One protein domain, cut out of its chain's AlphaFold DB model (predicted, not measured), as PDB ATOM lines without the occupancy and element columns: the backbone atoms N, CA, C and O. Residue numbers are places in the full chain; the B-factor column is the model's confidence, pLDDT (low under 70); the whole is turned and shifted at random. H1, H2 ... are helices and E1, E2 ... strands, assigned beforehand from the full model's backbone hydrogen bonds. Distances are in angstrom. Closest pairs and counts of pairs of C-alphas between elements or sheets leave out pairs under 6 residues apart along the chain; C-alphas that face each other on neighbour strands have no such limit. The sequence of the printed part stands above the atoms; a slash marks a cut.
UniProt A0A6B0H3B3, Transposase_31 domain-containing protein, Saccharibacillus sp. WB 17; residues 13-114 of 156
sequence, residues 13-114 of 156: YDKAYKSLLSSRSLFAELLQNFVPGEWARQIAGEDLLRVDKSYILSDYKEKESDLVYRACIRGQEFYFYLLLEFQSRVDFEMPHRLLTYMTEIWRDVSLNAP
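This is residues 13 to 114 of the 156 residues of the protein "Transposase_31 domain-containing protein" of Saccharibacillus sp. WB 17 (UniProt A0A6B0H3B3). A long two-stranded hairpin, E1 and E2, runs through the middle of the model, with the long helix H5 and the short H4 on one side of it and H1, H2 and H3 on the other. The loop of residues 88 to 93, just before H5, sticks out, and residues 49 to 50 add a short pairing to E1. The printed part has 102 residues with five named helices and two named strands, in the order H1, H2, H3, H4, E1, E2, H5. The sheet has the order E1 - E2 and is antiparallel; the class is mixed, helices and strands. The whole is compact, with a radius of gyration of the C-alphas of 14.2 A and spans of 38 by 34 by 21 A.

E1, residues 67 to 73, and E2, residues 76 to 85, are antiparallel neighbours and a hairpin, with 159 degrees between their directions. N 69 and O 80 are 2.9 A apart and N 78 and O 71 2.8 A, both within hydrogen-bond range. Residues 49 to 50 pair antiparallel with residues 69 to 70 of E1. H5, residues 94 to 112, and E2 are near each other, with 10 pairs of C-alphas within 10 A, while H5 and E1 are apart. H4, residues 53 to 56, touches H5 at residues 101 to 108 of H5 alone; the closest C-alphas, of Ile 56 and Glu 104, are 5.8 A apart. The closest C-alphas of E2 and H1, residues 13 to 21, are those of Leu 84 and Asp 14, 7.6 A apart. H1 and H2, residues 24 to 34, are close but not clearly touching, with the C-alphas of Leu 21 and Phe 27 closest at 5.4 A, and are about perpendicular at 85 degrees. H2 and H3, residues 38 to 41, touch only at the corner by their link, closest at the C-alphas of Gln 32 and Arg 41, 4.3 A. H2 is apart from both strands. Every O i to N i+4 pair is within hydrogen-bond range in H1, H2 and H5; H3 and H4 are too short for such a pair.

E2 measures 28.8 A from first to last C-alpha and E1 19.0 A. H5 measures 27.2 A, H2 15.2 A, H1 12.0 A, H3 5.3 A and H4 5.2 A. H1 begins at C-alpha 13, (61.986, 26.962, 64.520). E2 begins at C-alpha 76, (40.693, 52.728, 71.318), and H5 ends at C-alpha 112, (51.551, 61.077, 63.898).

The C-alphas of Ser 88 and Pro 114 are the two farthest apart, at 44.4 A. The printed part has no cut. The link from H3 to H4, 11 residues, is long. The mean pLDDT of the printed part is 75.6, and residues 13 to 16, 53 to 65, 85 to 91 and 113 to 114 are under 70.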
ATOM      1  N   TYR A  13      63.180  26.788  63.688       56.50
ATOM      2  CA  TYR A  13      61.986  26.962  64.520       56.50
ATOM      3  C   TYR A  13      61.539  28.426  64.580       56.50
ATOM      4  O   TYR A  13      60.357  28.709  64.405       56.50
ATOM      5  N   ASP A  14      62.489  29.357  64.690       60.91
ATOM      6  CA  ASP A  14      62.242  30.802  64.709       60.91
ATOM      7  C   ASP A  14      61.474  31.252  63.461       60.91
ATOM      8  O   ASP A  14      60.496  31.996  63.543       60.91
ATOM      9  N   LYS A  15      61.880  30.749  62.287       66.75
ATOM     10  CA  LYS A  15      61.216  31.048  61.014       66.75
ATOM     11  C   LYS A  15      59.840  30.396  60.923       66.75
ATOM     12  O   LYS A  15      58.920  31.038  60.425       66.75
ATOM     13  N   ALA A  16      59.685  29.165  61.410       69.31
ATOM     14  CA  ALA A  16      58.406  28.460  61.391       69.31
ATOM     15  C   ALA A  16      57.356  29.156  62.272       69.31
ATOM     16  O   ALA A  16      56.274  29.474  61.784       69.31
ATOM     17  N   TYR A  17      57.691  29.481  63.525       70.69
ATOM     18  CA  TYR A  17      56.779  30.182  64.433       70.69
ATOM     19  C   TYR A  17      56.487  31.608  63.983       70.69
ATOM     20  O   TYR A  17      55.330  32.024  63.991       70.69
ATOM     21  N   LYS A  18      57.500  32.346  63.515       72.88
ATOM     22  CA  LYS A  18      57.285  33.677  62.938       72.88
ATOM     23  C   LYS A  18      56.382  33.606  61.713       72.88
ATOM     24  O   LYS A  18      55.510  34.454  61.572       72.88
ATOM     25  N   SER A  19      56.576  32.633  60.825       75.00
ATOM     26  CA  SER A  19      55.736  32.445  59.634       75.00
ATOM     27  C   SER A  19      54.295  32.115  60.018       75.00
ATOM     28  O   SER A  19      53.360  32.725  59.505       75.00
ATOM     29  N   LEU A  20      54.117  31.222  60.993       78.88
ATOM     30  CA  LEU A  20      52.811  30.833  61.507       78.88
ATOM     31  C   LEU A  20      52.081  32.034  62.127       78.88
ATOM     32  O   LEU A  20      50.994  32.403  61.691       78.88
ATOM     33  N   LEU A  21      52.717  32.712  63.082       76.12
ATOM     34  CA  LEU A  21      52.127  33.840  63.811       76.12
ATOM     35  C   LEU A  21      52.118  35.147  63.005       76.12
ATOM     36  O   LEU A  21      51.503  36.121  63.424       76.12
ATOM     37  N   SER A  22      52.741  35.166  61.822       79.88
ATOM     38  CA  SER A  22      52.552  36.233  60.832       79.88
ATOM     39  C   SER A  22      51.140  36.229  60.237       79.88
ATOM     40  O   SER A  22      50.708  37.247  59.684       79.88
ATOM     41  N   SER A  23      50.423  35.104  60.326       88.00
ATOM     42  CA  SER A  23      49.008  35.039  59.979       88.00
ATOM     43  C   SER A  23      48.187  35.804  61.010       88.00
ATOM     44  O   SER A  23      48.198  35.484  62.197       88.00
ATOM     45  N   ARG A  24      47.426  36.796  60.541       90.38
ATOM     46  CA  ARG A  24      46.541  37.598  61.394       90.38
ATOM     47  C   ARG A  24      45.503  36.747  62.121       90.38
ATOM     48  O   ARG A  24      45.228  37.008  63.282       90.38
ATOM     49  N   SER A  25      44.968  35.723  61.459       90.25
ATOM     50  CA  SER A  25      43.984  34.816  62.055       90.25
ATOM     51  C   SER A  25      44.585  34.021  63.213       90.25
ATOM     52  O   SER A  25      44.004  33.980  64.288       90.25
ATOM     53  N   LEU A  26      45.795  33.479  63.037       88.88
ATOM     54  CA  LEU A  26      46.476  32.724  64.096       88.88
ATOM     55  C   LEU A  26      46.940  33.629  65.239       88.88
ATOM     56  O   LEU A  26      46.912  33.230  66.400       88.88
ATOM     57  N   PHE A  27      47.331  34.866  64.930       87.88
ATOM     58  CA  PHE A  27      47.611  35.855  65.962       87.88
ATOM     59  C   PHE A  27      46.350  36.203  66.765       87.88
ATOM     60  O   PHE A  27      46.410  36.239  67.988       87.88
ATOM     61  N   ALA A  28      45.203  36.403  66.106       89.94
ATOM     62  CA  ALA A  28      43.926  36.629  66.782       89.94
ATOM     63  C   ALA A  28      43.548  35.450  67.689       89.94
ATOM     64  O   ALA A  28      43.218  35.669  68.850       89.94
ATOM     65  N   GLU A  29      43.681  34.208  67.216       89.81
ATOM     66  CA  GLU A  29      43.470  33.013  68.046       89.81
ATOM     67  C   GLU A  29      44.387  33.003  69.277       89.81
ATOM     68  O   GLU A  29      43.947  32.690  70.383       89.81
ATOM     69  N   LEU A  30      45.655  33.392  69.124       87.12
ATOM     70  CA  LEU A  30      46.570  33.527  70.255       87.12
ATOM     71  C   LEU A  30      46.066  34.577  71.261       87.12
ATOM     72  O   LEU A  30      46.055  34.306  72.462       87.12
ATOM     73  N   LEU A  31      45.593  35.738  70.800       86.75
ATOM     74  CA  LEU A  31      45.011  36.759  71.681       86.75
ATOM     75  C   LEU A  31      43.785  36.228  72.430       86.75
ATOM     76  O   LEU A  31      43.703  36.375  73.648       86.75
ATOM     77  N   GLN A  32      42.867  35.578  71.719       88.69
ATOM     78  CA  GLN A  32      41.628  35.039  72.284       88.69
ATOM     79  C   GLN A  32      41.890  33.987  73.372       88.69
ATOM     80  O   GLN A  32      41.128  33.904  74.336       88.69
ATOM     81  N   ASN A  33      42.958  33.196  73.225       86.75
ATOM     82  CA  ASN A  33      43.285  32.103  74.140       86.75
ATOM     83  C   ASN A  33      44.160  32.529  75.330       86.75
ATOM     84  O   ASN A  33      44.020  31.966  76.414       86.75
ATOM     85  N   PHE A  34      45.069  33.492  75.144       82.38
ATOM     86  CA  PHE A  34      46.091  33.820  76.147       82.38
ATOM     87  C   PHE A  34      45.912  35.184  76.816       82.38
ATOM     88  O   PHE A  34      46.504  35.415  77.871       82.38
ATOM     89  N   VAL A  35      45.106  36.090  76.252       81.69
ATOM     90  CA  VAL A  35      44.866  37.407  76.852       81.69
ATOM     91  C   VAL A  35      43.541  37.405  77.614       81.69
ATOM     92  O   VAL A  35      42.479  37.215  77.018       81.69
ATOM     93  N   PRO A  36      43.556  37.661  78.932       76.94
ATOM     94  CA  PRO A  36      42.330  37.736  79.706       76.94
ATOM     95  C   PRO A  36      41.532  38.996  79.342       76.94
ATOM     96  O   PRO A  36      42.031  40.120  79.403       76.94
ATOM     97  N   GLY A  37      40.257  38.810  79.006       80.81
ATOM     98  CA  GLY A  37      39.318  39.900  78.750       80.81
ATOM     99  C   GLY A  37      38.257  39.531  77.718       80.81
ATOM    100  O   GLY A  37      38.510  38.776  76.786       80.81
ATOM    101  N   GLU A  38      37.048  40.074  77.870       83.00
ATOM    102  CA  GLU A  38      35.984  39.925  76.859       83.00
ATOM    103  C   GLU A  38      36.388  40.549  75.518       83.00
ATOM    104  O   GLU A  38      36.097  40.000  74.462       83.00
ATOM    105  N   TRP A  39      37.115  41.672  75.552       83.06
ATOM    106  CA  TRP A  39      37.571  42.357  74.342       83.06
ATOM    107  C   TRP A  39      38.536  41.495  73.519       83.06
ATOM    108  O   TRP A  39      38.433  41.487  72.299       83.06
ATOM    109  N   ALA A  40      39.427  40.734  74.163       84.06
ATOM    110  CA  ALA A  40      40.396  39.883  73.474       84.06
ATOM    111  C   ALA A  40      39.716  38.708  72.757       84.06
ATOM    112  O   ALA A  40      40.100  38.363  71.644       84.06
ATOM    113  N   ARG A  41      38.649  38.154  73.354       86.06
ATOM    114  CA  ARG A  41      37.826  37.088  72.756       86.06
ATOM    115  C   ARG A  41      37.054  37.523  71.508       86.06
ATOM    116  O   ARG A  41      36.604  36.666  70.757       86.06
ATOM    117  N   GLN A  42      36.891  38.827  71.297       87.31
ATOM    118  CA  GLN A  42      36.147  39.386  70.165       87.31
ATOM    119  C   GLN A  42      37.051  39.834  69.010       87.31
ATOM    120  O   GLN A  42      36.527  40.191  67.962       87.31
ATOM    121  N   ILE A  43      38.379  39.824  69.179       88.56
ATOM    122  CA  ILE A  43      39.313  40.234  68.122       88.56
ATOM    123  C   ILE A  43      39.328  39.191  67.012       88.56
ATOM    124  O   ILE A  43      39.607  38.022  67.274       88.56
ATOM    125  N   ALA A  44      39.123  39.627  65.775       90.38
ATOM    126  CA  ALA A  44      39.305  38.822  64.579       90.38
ATOM    127  C   ALA A  44      40.590  39.206  63.821       90.38
ATOM    128  O   ALA A  44      41.242  40.216  64.089       90.38
ATOM    129  N   GLY A  45      40.977  38.380  62.844       87.62
ATOM    130  CA  GLY A  45      42.166  38.630  62.026       87.62
ATOM    131  C   GLY A  45      42.067  39.923  61.205       87.62
ATOM    132  O   GLY A  45      43.076  40.589  60.971       87.62
ATOM    133  N   GLU A  46      40.865  40.299  60.775       90.38
ATOM    134  CA  GLU A  46      40.592  41.554  60.072       90.38
ATOM    135  C   GLU A  46      40.845  42.811  60.913       90.38
ATOM    136  O   GLU A  46      41.253  43.824  60.345       90.38
ATOM    137  N   ASP A  47      40.698  42.730  62.237       89.56
ATOM    138  CA  ASP A  47      40.935  43.857  63.150       89.56
ATOM    139  C   ASP A  47      42.427  44.157  63.330       89.56
ATOM    140  O   ASP A  47      42.806  45.224  63.819       89.56
ATOM    141  N   LEU A  48      43.287  43.210  62.948       90.38
ATOM    142  CA  LEU A  48      44.727  43.282  63.131       90.38
ATOM    143  C   LEU A  48      45.418  43.832  61.881       90.38
ATOM    144  O   LEU A  48      45.259  43.342  60.760       90.38
ATOM    145  N   LEU A  49      46.288  44.809  62.099       89.06
ATOM    146  CA  LEU A  49      47.191  45.371  61.106       89.06
ATOM    147  C   LEU A  49      48.625  45.110  61.540       89.06
ATOM    148  O   LEU A  49      49.028  45.462  62.647       89.06
ATOM    149  N   ARG A  50      49.411  44.477  60.670       86.06
ATOM    150  CA  ARG A  50      50.826  44.237  60.948       86.06
ATOM    151  C   ARG A  50      51.602  45.536  60.785       86.06
ATOM    152  O   ARG A  50      51.500  46.183  59.745       86.06
ATOM    153  N   VAL A  51      52.397  45.878  61.791       79.81
ATOM    154  CA  VAL A  51      53.252  47.066  61.766       79.81
ATOM    155  C   VAL A  51      54.668  46.656  61.374       79.81
ATOM    156  O   VAL A  51      55.195  45.651  61.865       79.81
ATOM    157  N   ASP A  52      55.280  47.407  60.459       72.81
ATOM    158  CA  ASP A  52      56.675  47.187  60.087       72.81
ATOM    159  C   ASP A  52      57.595  47.648  61.225       72.81
ATOM    160  O   ASP A  52      57.546  48.788  61.685       72.81
ATOM    161  N   LYS A  53      58.462  46.738  61.675       67.19
ATOM    162  CA  LYS A  53      59.441  46.992  62.731       67.19
ATOM    163  C   LYS A  53      60.525  47.969  62.307       67.19
ATOM    164  O   LYS A  53      61.105  48.614  63.172       67.19
ATOM    165  N   SER A  54      60.834  48.043  61.009       63.81
ATOM    166  CA  SER A  54      61.928  48.872  60.492       63.81
ATOM    167  C   SER A  54      61.753  50.348  60.854       63.81
ATOM    168  O   SER A  54      62.740  51.045  61.081       63.81
ATOM    169  N   TYR A  55      60.498  50.778  60.973       58.66
ATOM    170  CA  TYR A  55      60.102  52.122  61.360       58.66
ATOM    171  C   TYR A  55      60.227  52.389  62.868       58.66
ATOM    172  O   TYR A  55      60.545  53.502  63.267       58.66
ATOM    173  N   ILE A  56      60.023  51.369  63.702       62.38
ATOM    174  CA  ILE A  56      59.999  51.511  65.167       62.38
ATOM    175  C   ILE A  56      61.389  51.234  65.771       62.38
ATOM    176  O   ILE A  56      61.699  51.705  66.858       62.38
ATOM    177  N   LEU A  57      62.227  50.414  65.119       62.19
ATOM    178  CA  LEU A  57      63.343  49.715  65.775       62.19
ATOM    179  C   LEU A  57      64.600  49.663  64.910       62.19
ATOM    180  O   LEU A  57      65.093  48.583  64.561       62.19
ATOM    181  N   SER A  58      65.140  50.832  64.574       59.88
ATOM    182  CA  SER A  58      66.376  50.948  63.792       59.88
ATOM    183  C   SER A  58      67.527  50.110  64.359       59.88
ATOM    184  O   SER A  58      68.280  49.521  63.582       59.88
ATOM    185  N   ASP A  59      67.599  50.006  65.688       59.84
ATOM    186  CA  ASP A  59      68.751  49.470  66.419       59.84
ATOM    187  C   ASP A  59      68.632  47.962  66.718       59.84
ATOM    188  O   ASP A  59      69.615  47.325  67.085       59.84
ATOM    189  N   TYR A  60      67.452  47.357  66.509       59.19
ATOM    190  CA  TYR A  60      67.173  45.944  66.839       59.19
ATOM    191  C   TYR A  60      66.882  45.063  65.617       59.19
ATOM    192  O   TYR A  60      66.263  44.003  65.737       59.19
ATOM    193  N   LYS A  61      67.348  45.471  64.429       55.66
ATOM    194  CA  LYS A  61      67.093  44.768  63.158       55.66
ATOM    195  C   LYS A  61      67.503  43.292  63.161       55.66
ATOM    196  O   LYS A  61      66.850  42.494  62.500       55.66
ATOM    197  N   GLU A  62      68.537  42.922  63.917       53.22
ATOM    198  CA  GLU A  62      69.061  41.550  63.953       53.22
ATOM    199  C   GLU A  62      68.202  40.572  64.782       53.22
ATOM    200  O   GLU A  62      68.309  39.360  64.596       53.22
ATOM    201  N   LYS A  63      67.305  41.054  65.659       59.16
ATOM    202  CA  LYS A  63      66.421  40.202  66.485       59.16
ATOM    203  C   LYS A  63      65.077  39.971  65.779       59.16
ATOM    204  O   LYS A  63      64.004  40.398  66.201       59.16
ATOM    205  N   GLU A  64      65.155  39.316  64.621       55.09
ATOM    206  CA  GLU A  64      64.084  39.238  63.621       55.09
ATOM    207  C   GLU A  64      62.778  38.557  64.071       55.09
ATOM    208  O   GLU A  64      61.765  38.720  63.377       55.09
ATOM    209  N   SER A  65      62.762  37.797  65.167       60.09
ATOM    210  CA  SER A  65      61.661  36.892  65.526       60.09
ATOM    211  C   SER A  65      60.398  37.584  66.048       60.09
ATOM    212  O   SER A  65      59.320  37.016  65.925       60.09
ATOM    213  N   ASP A  66      60.482  38.819  66.541       73.50
ATOM    214  CA  ASP A  66      59.314  39.485  67.142       73.50
ATOM    215  C   ASP A  66      58.175  39.762  66.130       73.50
ATOM    216  O   ASP A  66      58.381  39.743  64.912       73.50
ATOM    217  N   LEU A  67      56.976  40.103  66.590       79.31
ATOM    218  CA  LEU A  67      55.879  40.585  65.743       79.31
ATOM    219  C   LEU A  67      55.162  41.752  66.429       79.31
ATOM    220  O   LEU A  67      55.015  41.766  67.649       79.31
ATOM    221  N   VAL A  68      54.728  42.734  65.634       80.62
ATOM    222  CA  VAL A  68      53.969  43.898  66.109       80.62
ATOM    223  C   VAL A  68      52.667  43.967  65.324       80.62
ATOM    224  O   VAL A  68      52.683  44.028  64.090       80.62
ATOM    225  N   TYR A  69      51.550  43.978  66.043       84.94
ATOM    226  CA  TYR A  69      50.224  44.210  65.482       84.94
ATOM    227  C   TYR A  69      49.573  45.424  66.128       84.94
ATOM    228  O   TYR A  69      49.786  45.704  67.304       84.94
ATOM    229  N   ARG A  70      48.747  46.123  65.359       84.94
ATOM    230  CA  ARG A  70      47.875  47.199  65.819       84.94
ATOM    231  C   ARG A  70      46.423  46.823  65.544       84.94
ATOM    232  O   ARG A  70      46.144  46.257  64.492       84.94
ATOM    233  N   ALA A  71      45.516  47.163  66.453       85.44
ATOM    234  CA  ALA A  71      44.072  47.073  66.234       85.44
ATOM    235  C   ALA A  71      43.360  48.296  66.814       85.44
ATOM    236  O   ALA A  71      43.832  48.882  67.785       85.44
ATOM    237  N   CYS A  72      42.206  48.660  66.260       82.94
ATOM    238  CA  CYS A  72      41.317  49.650  66.863       82.94
ATOM    239  C   CYS A  72      40.075  48.935  67.395       82.94
ATOM    240  O   CYS A  72      39.277  48.410  66.626       82.94
ATOM    241  N   ILE A  73      39.914  48.909  68.716       78.12
ATOM    242  CA  ILE A  73      38.849  48.173  69.396       78.12
ATOM    243  C   ILE A  73      37.998  49.185  70.150       78.12
ATOM    244  O   ILE A  73      38.477  49.863  71.059       78.12
ATOM    245  N   ARG A  74      36.720  49.304  69.771       78.44
ATOM    246  CA  ARG A  74      35.758  50.245  70.383       78.44
ATOM    247  C   ARG A  74      36.266  51.699  70.425       78.44
ATOM    248  O   ARG A  74      36.012  52.416  71.386       78.44
ATOM    249  N   GLY A  75      36.983  52.125  69.381       76.25
ATOM    250  CA  GLY A  75      37.532  53.482  69.263       76.25
ATOM    251  C   GLY A  75      38.843  53.716  70.019       76.25
ATOM    252  O   GLY A  75      39.350  54.833  70.011       76.25
ATOM    253  N   GLN A  76      39.403  52.680  70.647       75.31
ATOM    254  CA  GLN A  76      40.693  52.728  71.318       75.31
ATOM    255  C   GLN A  76      41.725  51.938  70.505       75.31
ATOM    256  O   GLN A  76      41.480  50.795  70.123       75.31
ATOM    257  N   GLU A  77      42.885  52.536  70.245       77.38
ATOM    258  CA  GLU A  77      43.979  51.861  69.539       77.38
ATOM    259  C   GLU A  77      44.793  50.993  70.489       77.38
ATOM    260  O   GLU A  77      45.203  51.478  71.534       77.38
ATOM    261  N   PHE A  78      45.067  49.750  70.105       79.19
ATOM    262  CA  PHE A  78      45.869  48.777  70.837       79.19
ATOM    263  C   PHE A  78      47.084  48.383  70.011       79.19
ATOM    264  O   PHE A  78      46.962  48.116  68.814       79.19
ATOM    265  N   TYR A  79      48.232  48.278  70.673       80.44
ATOM    266  CA  TYR A  79      49.432  47.681  70.102       80.44
ATOM    267  C   TYR A  79      49.737  46.375  70.829       80.44
ATOM    268  O   TYR A  79      49.849  46.339  72.058       80.44
ATOM    269  N   PHE A  80      49.875  45.312  70.046       80.38
ATOM    270  CA  PHE A  80      50.251  43.986  70.498       80.38
ATOM    271  C   PHE A  80      51.684  43.721  70.102       80.38
ATOM    272  O   PHE A  80      52.047  43.788  68.923       80.38
ATOM    273  N   TYR A  81      52.478  43.386  71.105       77.69
ATOM    274  CA  TYR A  81      53.859  43.015  70.909       77.69
ATOM    275  C   TYR A  81      54.052  41.559  71.283       77.69
ATOM    276  O   TYR A  81      53.699  41.152  72.390       77.69
ATOM    277  N   LEU A  82      54.598  40.799  70.341       76.62
ATOM    278  CA  LEU A  82      54.928  39.401  70.519       76.62
ATOM    279  C   LEU A  82      56.439  39.240  70.415       76.62
ATOM    280  O   LEU A  82      57.011  39.294  69.325       76.62
ATOM    281  N   LEU A  83      57.057  39.037  71.573       73.75
ATOM    282  CA  LEU A  83      58.439  38.584  71.689       73.75
ATOM    283  C   LEU A  83      58.462  37.084  71.464       73.75
ATOM    284  O   LEU A  83      57.827  36.349  72.220       73.75
ATOM    285  N   LEU A  84      59.192  36.648  70.443       70.69
ATOM    286  CA  LEU A  84      59.465  35.236  70.220       70.69
ATOM    287  C   LEU A  84      60.927  34.974  70.566       70.69
ATOM    288  O   LEU A  84      61.815  35.279  69.770       70.69
ATOM    289  N   GLU A  85      61.177  34.410  71.744       64.62
ATOM    290  CA  GLU A  85      62.516  33.977  72.139       64.62
ATOM    291  C   GLU A  85      62.604  32.454  72.186       64.62
ATOM    292  O   GLU A  85      62.010  31.803  73.042       64.62
ATOM    293  N   PHE A  86      63.394  31.898  71.266       59.53
ATOM    294  CA  PHE A  86      63.710  30.469  71.189       59.53
ATOM    295  C   PHE A  86      65.146  30.176  71.661       59.53
ATOM    296  O   PHE A  86      65.773  29.215  71.216       59.53
ATOM    297  N   GLN A  87      65.720  31.038  72.507       54.81
ATOM    298  CA  GLN A  87      67.116  30.924  72.934       54.81
ATOM    299  C   GLN A  87      67.266  30.079  74.207       54.81
ATOM    300  O   GLN A  87      66.535  30.239  75.176       54.81
ATOM    301  N   SER A  88      68.291  29.224  74.236       52.00
ATOM    302  CA  SER A  88      68.666  28.371  75.379       52.00
ATOM    303  C   SER A  88      69.405  29.115  76.506       52.00
ATOM    304  O   SER A  88      69.858  28.507  77.482       52.00
ATOM    305  N   ARG A  89      69.581  30.436  76.375       55.06
ATOM    306  CA  ARG A  89      70.287  31.298  77.331       55.06
ATOM    307  C   ARG A  89      69.443  32.521  77.661       55.06
ATOM    308  O   ARG A  89      68.760  33.052  76.800       55.06
ATOM    309  N   VAL A  90      69.550  32.965  78.911       60.22
ATOM    310  CA  VAL A  90      68.891  34.177  79.406       60.22
ATOM    311  C   VAL A  90      69.423  35.395  78.647       60.22
ATOM    312  O   VAL A  90      70.619  35.687  78.734       60.22
ATOM    313  N   ASP A  91      68.542  36.106  77.941       68.62
ATOM    314  CA  ASP A  91      68.821  37.429  77.383       68.62
ATOM    315  C   ASP A  91      68.508  38.506  78.439       68.62
ATOM    316  O   ASP A  91      67.355  38.821  78.736       68.62
ATOM    317  N   PHE A  92      69.555  39.075  79.041       71.88
ATOM    318  CA  PHE A  92      69.417  40.138  80.043       71.88
ATOM    319  C   PHE A  92      68.986  41.484  79.444       71.88
ATOM    320  O   PHE A  92      68.590  42.376  80.194       71.88
ATOM    321  N   GLU A  93      69.032  41.648  78.120       74.69
ATOM    322  CA  GLU A  93      68.550  42.858  77.452       74.69
ATOM    323  C   GLU A  93      67.028  42.868  77.290       74.69
ATOM    324  O   GLU A  93      66.461  43.887  76.898       74.69
ATOM    325  N   MET A  94      66.338  41.770  77.602       72.38
ATOM    326  CA  MET A  94      64.900  41.644  77.374       72.38
ATOM    327  C   MET A  94      64.036  42.728  78.026       72.38
ATOM    328  O   MET A  94      63.198  43.309  77.330       72.38
ATOM    329  N   PRO A  95      64.252  43.098  79.302       75.44
ATOM    330  CA  PRO A  95      63.533  44.220  79.901       75.44
ATOM    331  C   PRO A  95      63.816  45.553  79.196       75.44
ATOM    332  O   PRO A  95      62.917  46.377  79.045       75.44
ATOM    333  N   HIS A  96      65.056  45.759  78.742       77.44
ATOM    334  CA  HIS A  96      65.442  46.972  78.024       77.44
ATOM    335  C   HIS A  96      64.755  47.041  76.661       77.44
ATOM    336  O   HIS A  96      64.149  48.055  76.332       77.44
ATOM    337  N   ARG A  97      64.772  45.941  75.899       74.94
ATOM    338  CA  ARG A  97      64.064  45.833  74.622       74.94
ATOM    339  C   ARG A  97      62.584  46.161  74.796       74.94
ATOM    340  O   ARG A  97      62.069  47.010  74.078       74.94
ATOM    341  N   LEU A  98      61.935  45.544  75.788       74.81
ATOM    342  CA  LEU A  98      60.528  45.783  76.110       74.81
ATOM    343  C   LEU A  98      60.228  47.272  76.309       74.81
ATOM    344  O   LEU A  98      59.305  47.800  75.688       74.81
ATOM    345  N   LEU A  99      61.036  47.945  77.130       78.31
ATOM    346  CA  LEU A  99      60.911  49.379  77.367       78.31
ATOM    347  C   LEU A  99      61.091  50.181  76.073       78.31
ATOM    348  O   LEU A  99      60.275  51.058  75.793       78.31
ATOM    349  N   THR A 100      62.097  49.854  75.261       78.50
ATOM    350  CA  THR A 100      62.347  50.550  73.994       78.50
ATOM    351  C   THR A 100      61.165  50.435  73.031       78.50
ATOM    352  O   THR A 100      60.757  51.442  72.454       78.50
ATOM    353  N   TYR A 101      60.551  49.249  72.898       76.31
ATOM    354  CA  TYR A 101      59.347  49.098  72.068       76.31
ATOM    355  C   TYR A 101      58.222  50.014  72.544       76.31
ATOM    356  O   TYR A 101      57.589  50.682  71.729       76.31
ATOM    357  N   MET A 102      57.984  50.075  73.859       76.94
ATOM    358  CA  MET A 102      56.952  50.948  74.419       76.94
ATOM    359  C   MET A 102      57.226  52.413  74.075       76.94
ATOM    360  O   MET A 102      56.336  53.104  73.585       76.94
ATOM    361  N   THR A 103      58.457  52.882  74.292       80.44
ATOM    362  CA  THR A 103      58.803  54.291  74.082       80.44
ATOM    363  C   THR A 103      58.781  54.697  72.614       80.44
ATOM    364  O   THR A 103      58.335  55.800  72.308       80.44
ATOM    365  N   GLU A 104      59.215  53.828  71.698       78.50
ATOM    366  CA  GLU A 104      59.204  54.133  70.262       78.50
ATOM    367  C   GLU A 104      57.780  54.127  69.693       78.50
ATOM    368  O   GLU A 104      57.436  55.012  68.914       78.50
ATOM    369  N   ILE A 105      56.901  53.229  70.155       75.12
ATOM    370  CA  ILE A 105      55.472  53.276  69.801       75.12
ATOM    371  C   ILE A 105      54.828  54.565  70.325       75.12
ATOM    372  O   ILE A 105      54.076  55.226  69.613       75.12
ATOM    373  N   TRP A 106      55.116  54.964  71.565       78.00
ATOM    374  CA  TRP A 106      54.575  56.211  72.117       78.00
ATOM    375  C   TRP A 106      55.084  57.446  71.377       78.00
ATOM    376  O   TRP A 106      54.328  58.407  71.191       78.00
ATOM    377  N   ARG A 107      56.350  57.421  70.945       78.81
ATOM    378  CA  ARG A 107      56.935  58.453  70.089       78.81
ATOM    379  C   ARG A 107      56.213  58.501  68.748       78.81
ATOM    380  O   ARG A 107      55.769  59.580  68.370       78.81
ATOM    381  N   ASP A 108      56.060  57.363  68.079       76.56
ATOM    382  CA  ASP A 108      55.356  57.236  66.801       76.56
ATOM    383  C   ASP A 108      53.937  57.821  66.875       76.56
ATOM    384  O   ASP A 108      53.601  58.778  66.173       76.56
ATOM    385  N   VAL A 109      53.137  57.328  67.824       74.25
ATOM    386  CA  VAL A 109      51.775  57.822  68.070       74.25
ATOM    387  C   VAL A 109      51.778  59.324  68.350       74.25
ATOM    388  O   VAL A 109      50.864  60.032  67.935       74.25
ATOM    389  N   SER A 110      52.801  59.844  69.036       73.88
ATOM    390  CA  SER A 110      52.879  61.273  69.334       73.88
ATOM    391  C   SER A 110      53.235  62.150  68.147       73.88
ATOM    392  O   SER A 110      52.711  63.259  68.061       73.88
ATOM    393  N   LEU A 111      54.084  61.663  67.245       76.50
ATOM    394  CA  LEU A 111      54.473  62.376  66.031       76.50
ATOM    395  C   LEU A 111      53.364  62.359  64.975       76.50
ATOM    396  O   LEU A 111      53.187  63.346  64.266       76.50
ATOM    397  N   ASN A 112      52.606  61.264  64.896       73.44
ATOM    398  CA  ASN A 112      51.551  61.077  63.898       73.44
ATOM    399  C   ASN A 112      50.154  61.512  64.374       73.44
ATOM    400  O   ASN A 112      49.189  61.457  63.610       73.44
ATOM    401  N   ALA A 113      50.017  61.963  65.623       67.81
ATOM    402  CA  ALA A 113      48.749  62.464  66.132       67.81
ATOM    403  C   ALA A 113      48.388  63.838  65.529       67.81
ATOM    404  O   ALA A 113      49.243  64.722  65.432       67.81
ATOM    405  N   PRO A 114      47.106  64.077  65.186       66.19
ATOM    406  CA  PRO A 114      46.669  65.385  64.719       66.19
ATOM    407  C   PRO A 114      46.853  66.452  65.819       66.19
ATOM    408  O   PRO A 114      46.676  66.146  67.000       66.19
TER     409      PRO A 114